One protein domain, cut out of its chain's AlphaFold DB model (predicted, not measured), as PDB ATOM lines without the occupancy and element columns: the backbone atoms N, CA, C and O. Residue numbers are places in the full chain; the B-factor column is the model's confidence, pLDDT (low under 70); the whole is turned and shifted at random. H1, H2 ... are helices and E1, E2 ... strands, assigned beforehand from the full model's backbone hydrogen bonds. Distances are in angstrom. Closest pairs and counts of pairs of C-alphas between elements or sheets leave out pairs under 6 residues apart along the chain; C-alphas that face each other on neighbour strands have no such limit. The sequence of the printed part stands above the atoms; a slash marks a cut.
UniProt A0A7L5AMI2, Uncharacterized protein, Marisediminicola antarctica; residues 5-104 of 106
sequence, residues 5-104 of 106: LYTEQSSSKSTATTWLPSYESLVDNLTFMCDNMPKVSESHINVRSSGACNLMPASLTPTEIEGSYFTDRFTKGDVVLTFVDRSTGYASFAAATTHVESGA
ATOM      1  N   LEU A   5     -44.803 -38.141 -24.006       81.12
ATOM      2  CA  LEU A   5     -43.417 -37.703 -23.920       81.12
ATOM      3  C   LEU A   5     -42.638 -38.397 -25.032       81.12
ATOM      4  O   LEU A   5     -42.720 -39.615 -25.179       81.12
ATOM      5  N   TYR A   6     -41.907 -37.621 -25.820       82.81
ATOM      6  CA  TYR A   6     -41.054 -38.135 -26.881       82.81
ATOM      7  C   TYR A   6     -39.619 -37.780 -26.545       82.81
ATOM      8  O   TYR A   6     -39.322 -36.625 -26.252       82.81
ATOM      9  N   THR A   7     -38.745 -38.773 -26.592       80.25
ATOM     10  CA  THR A   7     -37.305 -38.591 -26.448       80.25
ATOM     11  C   THR A   7     -36.623 -38.996 -27.750       80.25
ATOM     12  O   THR A   7     -37.249 -39.496 -28.695       80.25
ATOM     13  N   GLU A   8     -35.311 -38.802 -27.817       81.69
ATOM     14  CA  GLU A   8     -34.516 -39.318 -28.926       81.69
ATOM     15  C   GLU A   8     -34.611 -40.848 -29.040       81.69
ATOM     16  O   GLU A   8     -34.583 -41.378 -30.146       81.69
ATOM     17  N   GLN A   9     -34.810 -41.555 -27.930       83.44
ATOM     18  CA  GLN A   9     -34.692 -43.012 -27.873       83.44
ATOM     19  C   GLN A   9     -36.038 -43.732 -27.738       83.44
ATOM     20  O   GLN A   9     -36.146 -44.925 -28.029       83.44
ATOM     21  N   SER A  10     -37.087 -43.039 -27.297       85.69
ATOM     22  CA  SER A  10     -38.367 -43.661 -26.970       85.69
ATOM     23  C   SER A  10     -39.556 -42.717 -27.115       85.69
ATOM     24  O   SER A  10     -39.436 -41.506 -27.308       85.69
ATOM     25  N   SER A  11     -40.746 -43.299 -27.025       88.25
ATOM     26  CA  SER A  11     -42.001 -42.571 -26.901       88.25
ATOM     27  C   SER A  11     -42.816 -43.154 -25.758       88.25
ATOM     28  O   SER A  11     -42.865 -44.365 -25.572       88.25
ATOM     29  N   SER A  12     -43.459 -42.285 -24.996       87.38
ATOM     30  CA  SER A  12     -44.257 -42.640 -23.834       87.38
ATOM     31  C   SER A  12     -45.669 -42.100 -23.980       87.38
ATOM     32  O   SER A  12     -45.864 -40.947 -24.377       87.38
ATOM     33  N   LYS A  13     -46.662 -42.912 -23.616       88.94
ATOM     34  CA  LYS A  13     -48.070 -42.500 -23.529       88.94
ATOM     35  C   LYS A  13     -48.559 -42.647 -22.097       88.94
ATOM     36  O   LYS A  13     -48.294 -43.668 -21.464       88.94
ATOM     37  N   SER A  14     -49.301 -41.656 -21.605       89.38
ATOM     38  CA  SER A  14     -49.868 -41.746 -20.267       89.38
ATOM     39  C   SER A  14     -51.016 -42.752 -20.181       89.38
ATOM     40  O   SER A  14     -51.880 -42.815 -21.065       89.38
ATOM     41  N   THR A  15     -51.018 -43.534 -19.103       90.50
ATOM     42  CA  THR A  15     -52.120 -44.422 -18.699       90.50
ATOM     43  C   THR A  15     -52.999 -43.764 -17.638       90.50
ATOM     44  O   THR A  15     -54.211 -43.962 -17.637       90.50
ATOM     45  N   ALA A  16     -52.406 -42.917 -16.795       92.81
ATOM     46  CA  ALA A  16     -53.089 -42.053 -15.842       92.81
ATOM     47  C   ALA A  16     -52.383 -40.696 -15.776       92.81
ATOM     48  O   ALA A  16     -51.166 -40.612 -15.946       92.81
ATOM     49  N   THR A  17     -53.138 -39.626 -15.546       93.88
ATOM     50  CA  THR A  17     -52.618 -38.255 -15.478       93.88
ATOM     51  C   THR A  17     -53.413 -37.467 -14.450       93.88
ATOM     52  O   THR A  17     -54.643 -37.490 -14.495       93.88
ATOM     53  N   THR A  18     -52.721 -36.775 -13.549       94.50
ATOM     54  CA  THR A  18     -53.315 -35.948 -12.498       94.50
ATOM     55  C   THR A  18     -52.499 -34.677 -12.291       94.50
ATOM     56  O   THR A  18     -51.281 -34.679 -12.461       94.50
ATOM     57  N   TRP A  19     -53.180 -33.607 -11.899       92.94
ATOM     58  CA  TRP A  19     -52.541 -32.421 -11.341       92.94
ATOM     59  C   TRP A  19     -52.438 -32.602  -9.832       92.94
ATOM     60  O   TRP A  19     -53.400 -33.065  -9.212       92.94
ATOM     61  N   LEU A  20     -51.276 -32.309  -9.261       93.38
ATOM     62  CA  LEU A  20     -51.053 -32.330  -7.818       93.38
ATOM     63  C   LEU A  20     -50.560 -30.954  -7.368       93.38
ATOM     64  O   LEU A  20     -49.682 -30.405  -8.033       93.38
ATOM     65  N   PRO A  21     -51.060 -30.422  -6.241       93.06
ATOM     66  CA  PRO A  21     -50.545 -29.184  -5.680       93.06
ATOM     67  C   PRO A  21     -49.031 -29.240  -5.502       93.06
ATOM     68  O   PRO A  21     -48.496 -30.209  -4.954       93.06
ATOM     69  N   SER A  22     -48.346 -28.199  -5.967       87.62
ATOM     70  CA  SER A  22     -46.940 -28.003  -5.640       87.62
ATOM     71  C   SER A  22     -46.823 -27.356  -4.263       87.62
ATOM     72  O   SER A  22     -47.577 -26.445  -3.926       87.62
ATOM     73  N   TYR A  23     -45.873 -27.826  -3.455       82.25
ATOM     74  CA  TYR A  23     -45.538 -27.177  -2.182       82.25
ATOM     75  C   TYR A  23     -44.548 -26.018  -2.366       82.25
ATOM     76  O   TYR A  23     -44.406 -25.185  -1.476       82.25
ATOM     77  N   GLU A  24     -43.869 -25.971  -3.513       81.38
ATOM     78  CA  GLU A  24     -42.750 -25.064  -3.796       81.38
ATOM     79  C   GLU A  24     -43.116 -23.986  -4.834       81.38
ATOM     80  O   GLU A  24     -42.410 -22.989  -4.969       81.38
ATOM     81  N   SER A  25     -44.233 -24.163  -5.549       81.69
ATOM     82  CA  SER A  25     -44.706 -23.287  -6.628       81.69
ATOM     83  C   SER A  25     -46.191 -22.958  -6.462       81.69
ATOM     84  O   SER A  25     -46.950 -23.718  -5.868       81.69
ATOM     85  N   LEU A  26     -46.624 -21.830  -7.036       87.12
ATOM     86  CA  LEU A  26     -48.042 -21.454  -7.155       87.12
ATOM     87  C   LEU A  26     -48.765 -22.200  -8.289       87.12
ATOM     88  O   LEU A  26     -49.928 -21.913  -8.574       87.12
ATOM     89  N   VAL A  27     -48.069 -23.109  -8.969       91.38
ATOM     90  CA  VAL A  27     -48.585 -23.885 -10.093       91.38
ATOM     91  C   VAL A  27     -48.538 -25.365  -9.746       91.38
ATOM     92  O   VAL A  27     -47.537 -25.859  -9.232       91.38
ATOM     93  N   ASP A  28     -49.633 -26.062 -10.040       94.19
ATOM     94  CA  ASP A  28     -49.738 -27.499  -9.824       94.19
ATOM     95  C   ASP A  28     -48.745 -28.271 -10.702       94.19
ATOM     96  O   ASP A  28     -48.508 -27.951 -11.871       94.19
ATOM     97  N   ASN A  29     -48.213 -29.352 -10.146       93.56
ATOM     98  CA  ASN A  29     -47.363 -30.291 -10.854       93.56
ATOM     99  C   ASN A  29     -48.209 -31.231 -11.716       93.56
ATOM    100  O   ASN A  29     -49.271 -31.701 -11.296       93.56
ATOM    101  N   LEU A  30     -47.706 -31.573 -12.901       92.62
ATOM    102  CA  LEU A  30     -48.319 -32.590 -13.747       92.62
ATOM    103  C   LEU A  30     -47.683 -33.950 -13.466       92.62
ATOM    104  O   LEU A  30     -46.562 -34.225 -13.900       92.62
ATOM    105  N   THR A  31     -48.425 -34.837 -12.811       93.38
ATOM    106  CA  THR A  31     -47.987 -36.206 -12.529       93.38
ATOM    107  C   THR A  31     -48.689 -37.196 -13.452       93.38
ATOM    108  O   THR A  31     -49.912 -37.161 -13.623       93.38
ATOM    109  N   PHE A  32     -47.945 -38.114 -14.065       92.56
ATOM    110  CA  PHE A  32     -48.534 -39.135 -14.928       92.56
ATOM    111  C   PHE A  32     -47.786 -40.463 -14.891       92.56
ATOM    112  O   PHE A  32     -46.561 -40.502 -14.865       92.56
ATOM    113  N   MET A  33     -48.546 -41.556 -14.958       93.19
ATOM    114  CA  MET A  33     -48.008 -42.888 -15.226       93.19
ATOM    115  C   MET A  33     -47.857 -43.056 -16.732       93.19
ATOM    116  O   MET A  33     -48.768 -42.687 -17.479       93.19
ATOM    117  N   CYS A  34     -46.744 -43.615 -17.185       89.62
ATOM    118  CA  CYS A  34     -46.440 -43.812 -18.592       89.62
ATOM    119  C   CYS A  34     -46.107 -45.269 -18.920       89.62
ATOM    120  O   CYS A  34     -45.588 -46.033 -18.106       89.62
ATOM    121  N   ASP A  35     -46.428 -45.636 -20.153       90.50
ATOM    122  CA  ASP A  35     -45.909 -46.817 -20.828       90.50
ATOM    123  C   ASP A  35     -44.929 -46.333 -21.896       90.50
ATOM    124  O   ASP A  35     -45.317 -45.618 -22.827       90.50
ATOM    125  N   ASN A  36     -43.657 -46.659 -21.697       88.75
ATOM    126  CA  ASN A  36     -42.538 -46.240 -22.520       88.75
ATOM    127  C   ASN A  36     -42.181 -47.337 -23.522       88.75
ATOM    128  O   ASN A  36     -41.806 -48.456 -23.161       88.75
ATOM    129  N   MET A  37     -42.254 -46.976 -24.798       90.19
ATOM    130  CA  MET A  37     -41.904 -47.823 -25.923       90.19
ATOM    131  C   MET A  37     -40.620 -47.297 -26.579       90.19
ATOM    132  O   MET A  37     -40.613 -46.158 -27.064       90.19
ATOM    133  N   PRO A  38     -39.534 -48.085 -26.614       88.56
ATOM    134  CA  PRO A  38     -38.306 -47.698 -27.298       88.56
ATOM    135  C   PRO A  38     -38.551 -47.615 -28.807       88.56
ATOM    136  O   PRO A  38     -39.413 -48.310 -29.355       88.56
ATOM    137  N   LYS A  39     -37.783 -46.774 -29.502       88.88
ATOM    138  CA  LYS A  39     -37.743 -46.815 -30.967       88.88
ATOM    139  C   LYS A  39     -37.173 -48.160 -31.417       88.88
ATOM    140  O   LYS A  39     -36.372 -48.772 -30.716       88.88
ATOM    141  N   VAL A  40     -37.549 -48.602 -32.617       86.62
ATOM    142  CA  VAL A  40     -37.063 -49.875 -33.179       86.62
ATOM    143  C   VAL A  40     -35.531 -49.903 -33.241       86.62
ATOM    144  O   VAL A  40     -34.940 -50.926 -32.901       86.62
ATOM    145  N   SER A  41     -34.894 -48.774 -33.580       88.25
ATOM    146  CA  SER A  41     -33.431 -48.629 -33.582       88.25
ATOM    147  C   SER A  41     -32.805 -48.923 -32.220       88.25
ATOM    148  O   SER A  41     -31.770 -49.570 -32.165       88.25
ATOM    149  N   GLU A  42     -33.471 -48.544 -31.128       87.50
ATOM    150  CA  GLU A  42     -32.973 -48.684 -29.754       87.50
ATOM    151  C   GLU A  42     -33.376 -50.009 -29.094       87.50
ATOM    152  O   GLU A  42     -32.947 -50.302 -27.981       87.50
ATOM    153  N   SER A  43     -34.194 -50.834 -29.759       83.50
ATOM    154  CA  SER A  43     -34.784 -52.049 -29.168       83.50
ATOM    155  C   SER A  43     -33.763 -53.106 -28.723       83.50
ATOM    156  O   SER A  43     -34.070 -53.964 -27.899       83.50
ATOM    157  N   HIS A  44     -32.537 -53.029 -29.247       83.38
ATOM    158  CA  HIS A  44     -31.426 -53.912 -28.898       83.38
ATOM    159  C   HIS A  44     -30.781 -53.575 -27.541       83.38
ATOM    160  O   HIS A  44     -30.165 -54.444 -26.929       83.38
ATOM    161  N   ILE A  45     -30.928 -52.333 -27.065       82.31
ATOM    162  CA  ILE A  45     -30.367 -51.837 -25.792       82.31
ATOM    163  C   ILE A  45     -31.448 -51.361 -24.814       82.31
ATOM    164  O   ILE A  45     -31.179 -51.177 -23.627       82.31
ATOM    165  N   ASN A  46     -32.682 -51.173 -25.283       77.38
ATOM    166  CA  ASN A  46     -33.798 -50.656 -24.508       77.38
ATOM    167  C   ASN A  46     -35.046 -51.514 -24.754       77.38
ATOM    168  O   ASN A  46     -35.422 -51.749 -25.896       77.38
ATOM    169  N   VAL A  47     -35.711 -51.976 -23.693       84.06
ATOM    170  CA  VAL A  47     -36.967 -52.741 -23.808       84.06
ATOM    171  C   VAL A  47     -38.189 -51.838 -23.579       84.06
ATOM    172  O   VAL A  47     -38.052 -50.620 -23.456       84.06
ATOM    173  N   ARG A  48     -39.401 -52.385 -23.501       87.44
ATOM    174  CA  ARG A  48     -40.569 -51.638 -22.997       87.44
ATOM    175  C   ARG A  48     -40.462 -51.455 -21.477       87.44
ATOM    176  O   ARG A  48     -39.891 -52.316 -20.808       87.44
ATOM    177  N   SER A  49     -40.946 -50.348 -20.928       88.00
ATOM    178  CA  SER A  49     -40.990 -50.114 -19.473       88.00
ATOM    179  C   SER A  49     -42.214 -49.301 -19.081       88.00
ATOM    180  O   SER A  49     -42.687 -48.481 -19.863       88.00
ATOM    181  N   SER A  50     -42.712 -49.494 -17.865       90.06
ATOM    182  CA  SER A  50     -43.681 -48.580 -17.262       90.06
ATOM    183  C   SER A  50     -42.992 -47.633 -16.286       90.06
ATOM    184  O   SER A  50     -41.950 -47.954 -15.722       90.06
ATOM    185  N   GLY A  51     -43.552 -46.446 -16.086       90.06
ATOM    186  CA  GLY A  51     -42.989 -45.475 -15.164       90.06
ATOM    187  C   GLY A  51     -43.979 -44.436 -14.675       90.06
ATOM    188  O   GLY A  51     -45.150 -44.436 -15.049       90.06
ATOM    189  N   ALA A  52     -43.474 -43.552 -13.828       91.44
ATOM    190  CA  ALA A  52     -44.137 -42.357 -13.351       91.44
ATOM    191  C   ALA A  52     -43.255 -41.148 -13.666       91.44
ATOM    192  O   ALA A  52     -42.040 -41.180 -13.457       91.44
ATOM    193  N   CYS A  53     -43.876 -40.073 -14.127       91.06
ATOM    194  CA  CYS A  53     -43.234 -38.789 -14.347       91.06
ATOM    195  C   CYS A  53     -43.929 -37.726 -13.505       91.06
ATOM    196  O   CYS A  53     -45.156 -37.736 -13.375       91.06
ATOM    197  N   ASN A  54     -43.145 -36.788 -12.988       92.50
ATOM    198  CA  ASN A  54     -43.635 -35.585 -12.335       92.50
ATOM    199  C   ASN A  54     -42.983 -34.366 -12.985       92.50
ATOM    200  O   ASN A  54     -41.765 -34.227 -12.908       92.50
ATOM    201  N   LEU A  55     -43.779 -33.517 -13.632       91.44
ATOM    202  CA  LEU A  55     -43.321 -32.251 -14.202       91.44
ATOM    203  C   LEU A  55     -43.672 -31.118 -13.243       91.44
ATOM    204  O   LEU A  55     -44.814 -31.036 -12.787       91.44
ATOM    205  N   MET A  56     -42.700 -30.260 -12.961       92.25
ATOM    206  CA  MET A  56     -42.739 -29.259 -11.897       92.25
ATOM    207  C   MET A  56     -42.571 -27.853 -12.488       92.25
ATOM    208  O   MET A  56     -41.484 -27.279 -12.443       92.25
ATOM    209  N   PRO A  57     -43.616 -27.289 -13.118       90.31
ATOM    210  CA  PRO A  57     -43.542 -25.946 -13.676       90.31
ATOM    211  C   PRO A  57     -43.454 -24.885 -12.565       90.31
ATOM    212  O   PRO A  57     -44.233 -24.873 -11.610       90.31
ATOM    213  N   ALA A  58     -42.542 -23.926 -12.728       87.94
ATOM    214  CA  ALA A  58     -42.423 -22.784 -11.819       87.94
ATOM    215  C   ALA A  58     -43.443 -21.658 -12.111       87.94
ATOM    216  O   ALA A  58     -43.661 -20.782 -11.277       87.94
ATOM    217  N   SER A  59     -44.065 -21.648 -13.296       87.31
ATOM    218  CA  SER A  59     -45.058 -20.645 -13.708       87.31
ATOM    219  C   SER A  59     -46.051 -21.214 -14.732       87.31
ATOM    220  O   SER A  59     -45.858 -22.313 -15.249       87.31
ATOM    221  N   LEU A  60     -47.127 -20.473 -15.031       86.44
ATOM    222  CA  LEU A  60     -48.123 -20.855 -16.049       86.44
ATOM    223  C   LEU A  60     -47.625 -20.663 -17.492       86.44
ATOM    224  O   LEU A  60     -48.249 -21.157 -18.427       86.44
ATOM    225  N   THR A  61     -46.511 -19.954 -17.674       85.25
ATOM    226  CA  THR A  61     -45.876 -19.703 -18.976       85.25
ATOM    227  C   THR A  61     -44.382 -20.026 -18.897       85.25
ATOM    228  O   THR A  61     -43.549 -19.119 -18.995       85.25
ATOM    229  N   PRO A  62     -44.016 -21.294 -18.637       79.56
ATOM    230  CA  PRO A  62     -42.625 -21.667 -18.456       79.56
ATOM    231  C   PRO A  62     -41.903 -21.718 -19.807       79.56
ATOM    232  O   PRO A  62     -42.394 -22.318 -20.763       79.56
ATOM    233  N   THR A  63     -40.710 -21.131 -19.879       79.31
ATOM    234  CA  THR A  63     -39.765 -21.373 -20.985       79.31
ATOM    235  C   THR A  63     -39.075 -22.735 -20.844       79.31
ATOM    236  O   THR A  63     -38.664 -23.339 -21.834       79.31
ATOM    237  N   GLU A  64     -38.997 -23.242 -19.612       80.44
ATOM    238  CA  GLU A  64     -38.370 -24.501 -19.225       80.44
ATOM    239  C   GLU A  64     -39.144 -25.134 -18.060       80.44
ATOM    240  O   GLU A  64     -39.671 -24.428 -17.196       80.44
ATOM    241  N   ILE A  65     -39.242 -26.463 -18.053       87.62
ATOM    242  CA  ILE A  65     -39.880 -27.242 -16.992       87.62
ATOM    243  C   ILE A  65     -38.919 -28.337 -16.547       87.62
ATOM    244  O   ILE A  65     -38.522 -29.186 -17.346       87.62
ATOM    245  N   GLU A  66     -38.612 -28.359 -15.257       89.38
ATOM    246  CA  GLU A  66     -37.907 -29.470 -14.629       89.38
ATOM    247  C   GLU A  66     -38.886 -30.550 -14.164       89.38
ATOM    248  O   GLU A  66     -40.085 -30.327 -13.968       89.38
ATOM    249  N   GLY A  67     -38.377 -31.758 -13.988       88.56
ATOM    250  CA  GLY A  67     -39.166 -32.883 -13.540       88.56
ATOM    251  C   GLY A  67     -38.307 -34.064 -13.143       88.56
ATOM    252  O   GLY A  67     -37.100 -34.104 -13.367       88.56
ATOM    253  N   SER A  68     -38.959 -35.076 -12.595       88.81
ATOM    254  CA  SER A  68     -38.325 -36.358 -12.307       88.81
ATOM    255  C   SER A  68     -39.076 -37.476 -13.006       88.81
ATOM    256  O   SER A  68     -40.303 -37.432 -13.147       88.81
ATOM    257  N   TYR A  69     -38.338 -38.508 -13.404       85.75
ATOM    258  CA  TYR A  69     -38.913 -39.735 -13.933       85.75
ATOM    259  C   TYR A  69     -38.405 -40.952 -13.161       85.75
ATOM    260  O   TYR A  69     -37.243 -41.035 -12.751       85.75
ATOM    261  N   PHE A  70     -39.299 -41.911 -12.968       83.50
ATOM    262  CA  PHE A  70     -39.014 -43.208 -12.374       83.50
ATOM    263  C   PHE A  70     -39.631 -44.292 -13.248       83.50
ATOM    264  O   PHE A  70     -40.746 -44.127 -13.736       83.50
ATOM    265  N   THR A  71     -38.932 -45.405 -13.443       83.12
ATOM    266  CA  THR A  71     -39.450 -46.536 -14.221       83.12
ATOM    267  C   THR A  71     -39.382 -47.828 -13.418       83.12
ATOM    268  O   THR A  71     -38.722 -47.896 -12.389       83.12
ATOM    269  N   ASP A  72     -40.054 -48.868 -13.899       79.25
ATOM    270  CA  ASP A  72     -39.946 -50.246 -13.407       79.25
ATOM    271  C   ASP A  72     -38.572 -50.887 -13.676       79.25
ATOM    272  O   ASP A  72     -38.319 -52.030 -13.292       79.25
ATOM    273  N   ARG A  73     -37.656 -50.141 -14.298       75.06
ATOM    274  CA  ARG A  73     -36.235 -50.461 -14.363       75.06
ATOM    275  C   ARG A  73     -35.466 -49.735 -13.277       75.06
ATOM    276  O   ARG A  73     -35.922 -48.745 -12.718       75.06
ATOM    277  N   PHE A  74     -34.231 -50.169 -13.048       59.06
ATOM    278  CA  PHE A  74     -33.255 -49.450 -12.226       59.06
ATOM    279  C   PHE A  74     -32.781 -48.152 -12.910       59.06
ATOM    280  O   PHE A  74     -31.591 -47.932 -13.112       59.06
ATOM    281  N   THR A  75     -33.715 -47.306 -13.335       62.44
ATOM    282  CA  THR A  75     -33.471 -46.054 -14.040       62.44
ATOM    283  C   THR A  75     -34.361 -44.994 -13.404       62.44
ATOM    284  O   THR A  75     -35.586 -45.009 -13.552       62.44
ATOM    285  N   LYS A  76     -33.719 -44.102 -12.648       70.69
ATOM    286  CA  LYS A  76     -34.278 -42.859 -12.120       70.69
ATOM    287  C   LYS A  76     -33.385 -41.732 -12.616       70.69
ATOM    288  O   LYS A  76     -32.164 -41.876 -12.581       70.69
ATOM    289  N   GLY A  77     -33.981 -40.627 -13.033       71.06
ATOM    290  CA  GLY A  77     -33.223 -39.434 -13.376       71.06
ATOM    291  C   GLY A  77     -34.088 -38.187 -13.395       71.06
ATOM    292  O   GLY A  77     -35.310 -38.247 -13.211       71.06
ATOM    293  N   ASP A  78     -33.420 -37.070 -13.633       74.50
ATOM    294  CA  ASP A  78     -34.056 -35.777 -13.823       74.50
ATOM    295  C   ASP A  78     -34.398 -35.584 -15.302       74.50
ATOM    296  O   ASP A  78     -33.747 -36.138 -16.196       74.50
ATOM    297  N   VAL A  79     -35.466 -34.838 -15.557       73.88
ATOM    298  CA  VAL A  79     -35.885 -34.434 -16.896       73.88
ATOM    299  C   VAL A  79     -35.917 -32.923 -16.936       73.88
ATOM    300  O   VAL A  79     -36.543 -32.291 -16.091       73.88
ATOM    301  N   VAL A  80     -35.307 -32.367 -17.971       74.81
ATOM    302  CA  VAL A  80     -35.460 -30.967 -18.339       74.81
ATOM    303  C   VAL A  80     -36.214 -30.921 -19.661       74.81
ATOM    304  O   VAL A  80     -35.822 -31.568 -20.634       74.81
ATOM    305  N   LEU A  81     -37.335 -30.208 -19.683       73.50
ATOM    306  CA  LEU A  81     -38.155 -29.997 -20.868       73.50
ATOM    307  C   LEU A  81     -38.083 -28.529 -21.270       73.50
ATOM    308  O   LEU A  81     -38.508 -27.652 -20.525       73.50
ATOM    309  N   THR A  82     -37.614 -28.267 -22.483       66.06
ATOM    310  CA  THR A  82     -37.650 -26.924 -23.067       66.06
ATOM    311  C   THR A  82     -38.939 -26.739 -23.857       66.06
ATOM    312  O   THR A  82     -39.331 -27.614 -24.640       66.06
ATOM    313  N   PHE A  83     -39.609 -25.600 -23.676       63.22
ATOM    314  CA  PHE A  83     -40.763 -25.268 -24.500       63.22
ATOM    315  C   PHE A  83     -40.299 -24.921 -25.917       63.22
ATOM    316  O   PHE A  83     -39.510 -24.003 -26.120       63.22
ATOM    317  N   VAL A  84     -40.805 -25.656 -26.907       59.34
ATOM    318  CA  VAL A  84     -40.625 -25.315 -28.320       59.34
ATOM    319  C   VAL A  84     -41.952 -24.771 -28.820       59.34
ATOM    320  O   VAL A  84     -42.909 -25.534 -28.978       59.34
ATOM    321  N   ASP A  85     -42.008 -23.462 -29.063       57.78
ATOM    322  CA  ASP A  85     -43.169 -22.840 -29.693       57.78
ATOM    323  C   ASP A  85     -43.310 -23.374 -31.123       57.78
ATOM    324  O   ASP A  85     -42.539 -23.049 -32.023       57.78
ATOM    325  N   ARG A  86     -44.289 -24.258 -31.321       55.22
ATOM    326  CA  ARG A  86     -44.715 -24.731 -32.639       55.22
ATOM    327  C   ARG A  86     -46.049 -24.097 -32.987       55.22
ATOM    328  O   ARG A  86     -47.022 -24.829 -33.190       55.22
ATOM    329  N   SER A  87     -46.103 -22.769 -32.977       55.50
ATOM    330  CA  SER A  87     -47.284 -21.987 -33.335       55.50
ATOM    331  C   SER A  87     -48.065 -22.660 -34.477       55.50
ATOM    332  O   SER A  87     -47.527 -23.143 -35.474       55.50
ATOM    333  N   THR A  88     -49.365 -22.843 -34.266       57.03
ATOM    334  CA  THR A  88     -50.227 -23.538 -35.224       57.03
ATOM    335  C   THR A  88     -50.450 -22.657 -36.449       57.03
ATOM    336  O   THR A  88     -50.689 -21.462 -36.303       57.03
ATOM    337  N   GLY A  89     -50.431 -23.243 -37.648       51.66
ATOM    338  CA  GLY A  89     -50.582 -22.501 -38.908       51.66
ATOM    339  C   GLY A  89     -49.630 -22.950 -40.017       51.66
ATOM    340  O   GLY A  89     -49.780 -22.530 -41.161       51.66
ATOM    341  N   TYR A  90     -48.682 -23.837 -39.711       58.28
ATOM    342  CA  TYR A  90     -47.777 -24.404 -40.707       58.28
ATOM    343  C   TYR A  90     -48.356 -25.660 -41.352       58.28
ATOM    344  O   TYR A  90     -48.861 -26.558 -40.680       58.28
ATOM    345  N   ALA A  91     -48.236 -25.742 -42.677       60.34
ATOM    346  CA  ALA A  91     -48.756 -26.853 -43.469       60.34
ATOM    347  C   ALA A  91     -47.989 -28.179 -43.268       60.34
ATOM    348  O   ALA A  91     -48.438 -29.222 -43.741       60.34
ATOM    349  N   SER A  92     -46.827 -28.164 -42.600       61.16
ATOM    350  CA  SER A  92     -46.012 -29.362 -42.369       61.16
ATOM    351  C   SER A  92     -45.098 -29.236 -41.146       61.16
ATOM    352  O   SER A  92     -44.764 -28.136 -40.705       61.16
ATOM    353  N   PHE A  93     -44.639 -30.384 -40.629       62.75
ATOM    354  CA  PHE A  93     -43.645 -30.434 -39.553       62.75
ATOM    355  C   PHE A  93     -42.318 -29.780 -39.951       62.75
ATOM    356  O   PHE A  93     -41.728 -29.091 -39.132       62.75
ATOM    357  N   ALA A  94     -41.883 -29.935 -41.207       73.62
ATOM    358  CA  ALA A  94     -40.674 -29.283 -41.709       73.62
ATOM    359  C   ALA A  94     -40.801 -27.750 -41.682       73.62
ATOM    360  O   ALA A  94     -39.882 -27.072 -41.242       73.62
ATOM    361  N   ALA A  95     -41.962 -27.210 -42.075       61.94
ATOM    362  CA  ALA A  95     -42.220 -25.772 -42.032       61.94
ATOM    363  C   ALA A  95     -42.229 -25.220 -40.596       61.94
ATOM    364  O   ALA A  95     -41.706 -24.135 -40.353       61.94
ATOM    365  N   ALA A  96     -42.762 -25.988 -39.641       62.09
ATOM    366  CA  ALA A  96     -42.682 -25.638 -38.225       62.09
ATOM    367  C   ALA A  96     -41.230 -25.675 -37.704       62.09
ATOM    368  O   ALA A  96     -40.818 -24.761 -36.997       62.09
ATOM    369  N   THR A  97     -40.439 -26.686 -38.079       70.88
ATOM    370  CA  THR A  97     -39.019 -26.795 -37.697       70.88
ATOM    371  C   THR A  97     -38.194 -25.621 -38.225       70.88
ATOM    372  O   THR A  97     -37.484 -24.988 -37.450       70.88
ATOM    373  N   THR A  98     -38.341 -25.262 -39.505       74.62
ATOM    374  CA  THR A  98     -37.622 -24.122 -40.097       74.62
ATOM    375  C   THR A  98     -37.948 -22.806 -39.392       74.62
ATOM    376  O   THR A  98     -37.051 -21.996 -39.181       74.62
ATOM    377  N   HIS A  99     -39.208 -22.590 -38.992       70.69
ATOM    378  CA  HIS A  99     -39.594 -21.384 -38.259       70.69
ATOM    379  C   HIS A  99     -38.849 -21.265 -36.922       70.69
ATOM    380  O   HIS A  99     -38.258 -20.221 -36.641       70.69
ATOM    381  N   VAL A 100     -38.813 -22.351 -36.144       66.62
ATOM    382  CA  VAL A 100     -38.101 -22.415 -34.859       66.62
ATOM    383  C   VAL A 100     -36.603 -22.158 -35.042       66.62
ATOM    384  O   VAL A 100     -36.023 -21.361 -34.311       66.62
ATOM    385  N   GLU A 101     -35.983 -22.778 -36.046       72.62
ATOM    386  CA  GLU A 101     -34.553 -22.606 -36.334       72.62
ATOM    387  C   GLU A 101     -34.212 -21.174 -36.775       72.62
ATOM    388  O   GLU A 101     -33.174 -20.639 -36.391       72.62
ATOM    389  N   SER A 102     -35.101 -20.516 -37.525       66.44
ATOM    390  CA  SER A 102     -34.912 -19.129 -37.975       66.44
ATOM    391  C   SER A 102     -35.121 -18.064 -36.889       66.44
ATOM    392  O   SER A 102     -34.637 -16.944 -37.033       66.44
ATOM    393  N   GLY A 103     -35.826 -18.396 -35.802       57.38
ATOM    394  CA  GLY A 103     -36.021 -17.505 -34.653       57.38
ATOM    395  C   GLY A 103     -34.875 -17.535 -33.636       57.38
ATOM    396  O   GLY A 103     -34.788 -16.643 -32.801       57.38
ATOM    397  N   ALA A 104     -33.980 -18.527 -33.713       50.16
ATOM    398  CA  ALA A 104     -32.875 -18.722 -32.769       50.16
ATOM    399  C   ALA A 104     -31.615 -17.875 -33.068       50.16
ATOM    400  O   ALA A 104     -30.607 -18.009 -32.378       50.16
TER     401      ALA A 104
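AT A GLANCE: This is residues 5 to 104 of the 106 residues of an uncharacterized protein of Marisediminicola antarctica (UniProt A0A7L5AMI2). A twisted sheet of five strands has one helix, H1, set away from it. The 100-residue printed part is mostly strand: a meander of E1 E2 E3 E4 E5, each the antiparallel neighbour of the one before, then H1. It is only just loose, close to compact: radius of gyration of the C-alphas 15.7 A, spans 41, 40 and 21 A.

HOW THE PARTS SIT: Begin at the hairpin of E1, residues 10 to 20, and E2, residues 29 to 38; N 18 and O 31 are 2.8 A apart. H1, residues 93 to 103, is not on the sheet; every O i to N i+4 pair in it is within hydrogen-bond range.

IN THESE COORDINATES: Find E1 starting at C-alpha 10, (-38.367, -43.661, -26.970); E1 and E2 each run 25.6 A. Then come E3, residues 49 to 56, E4, 64 to 71, and E5, 76 to 82. H1 ends at C-alpha 103, (-36.021, -17.505, -34.653).

THE WHOLE: The printed part has no cut; 20 residues are under 70 in pLDDT, among them residues 82 to 93.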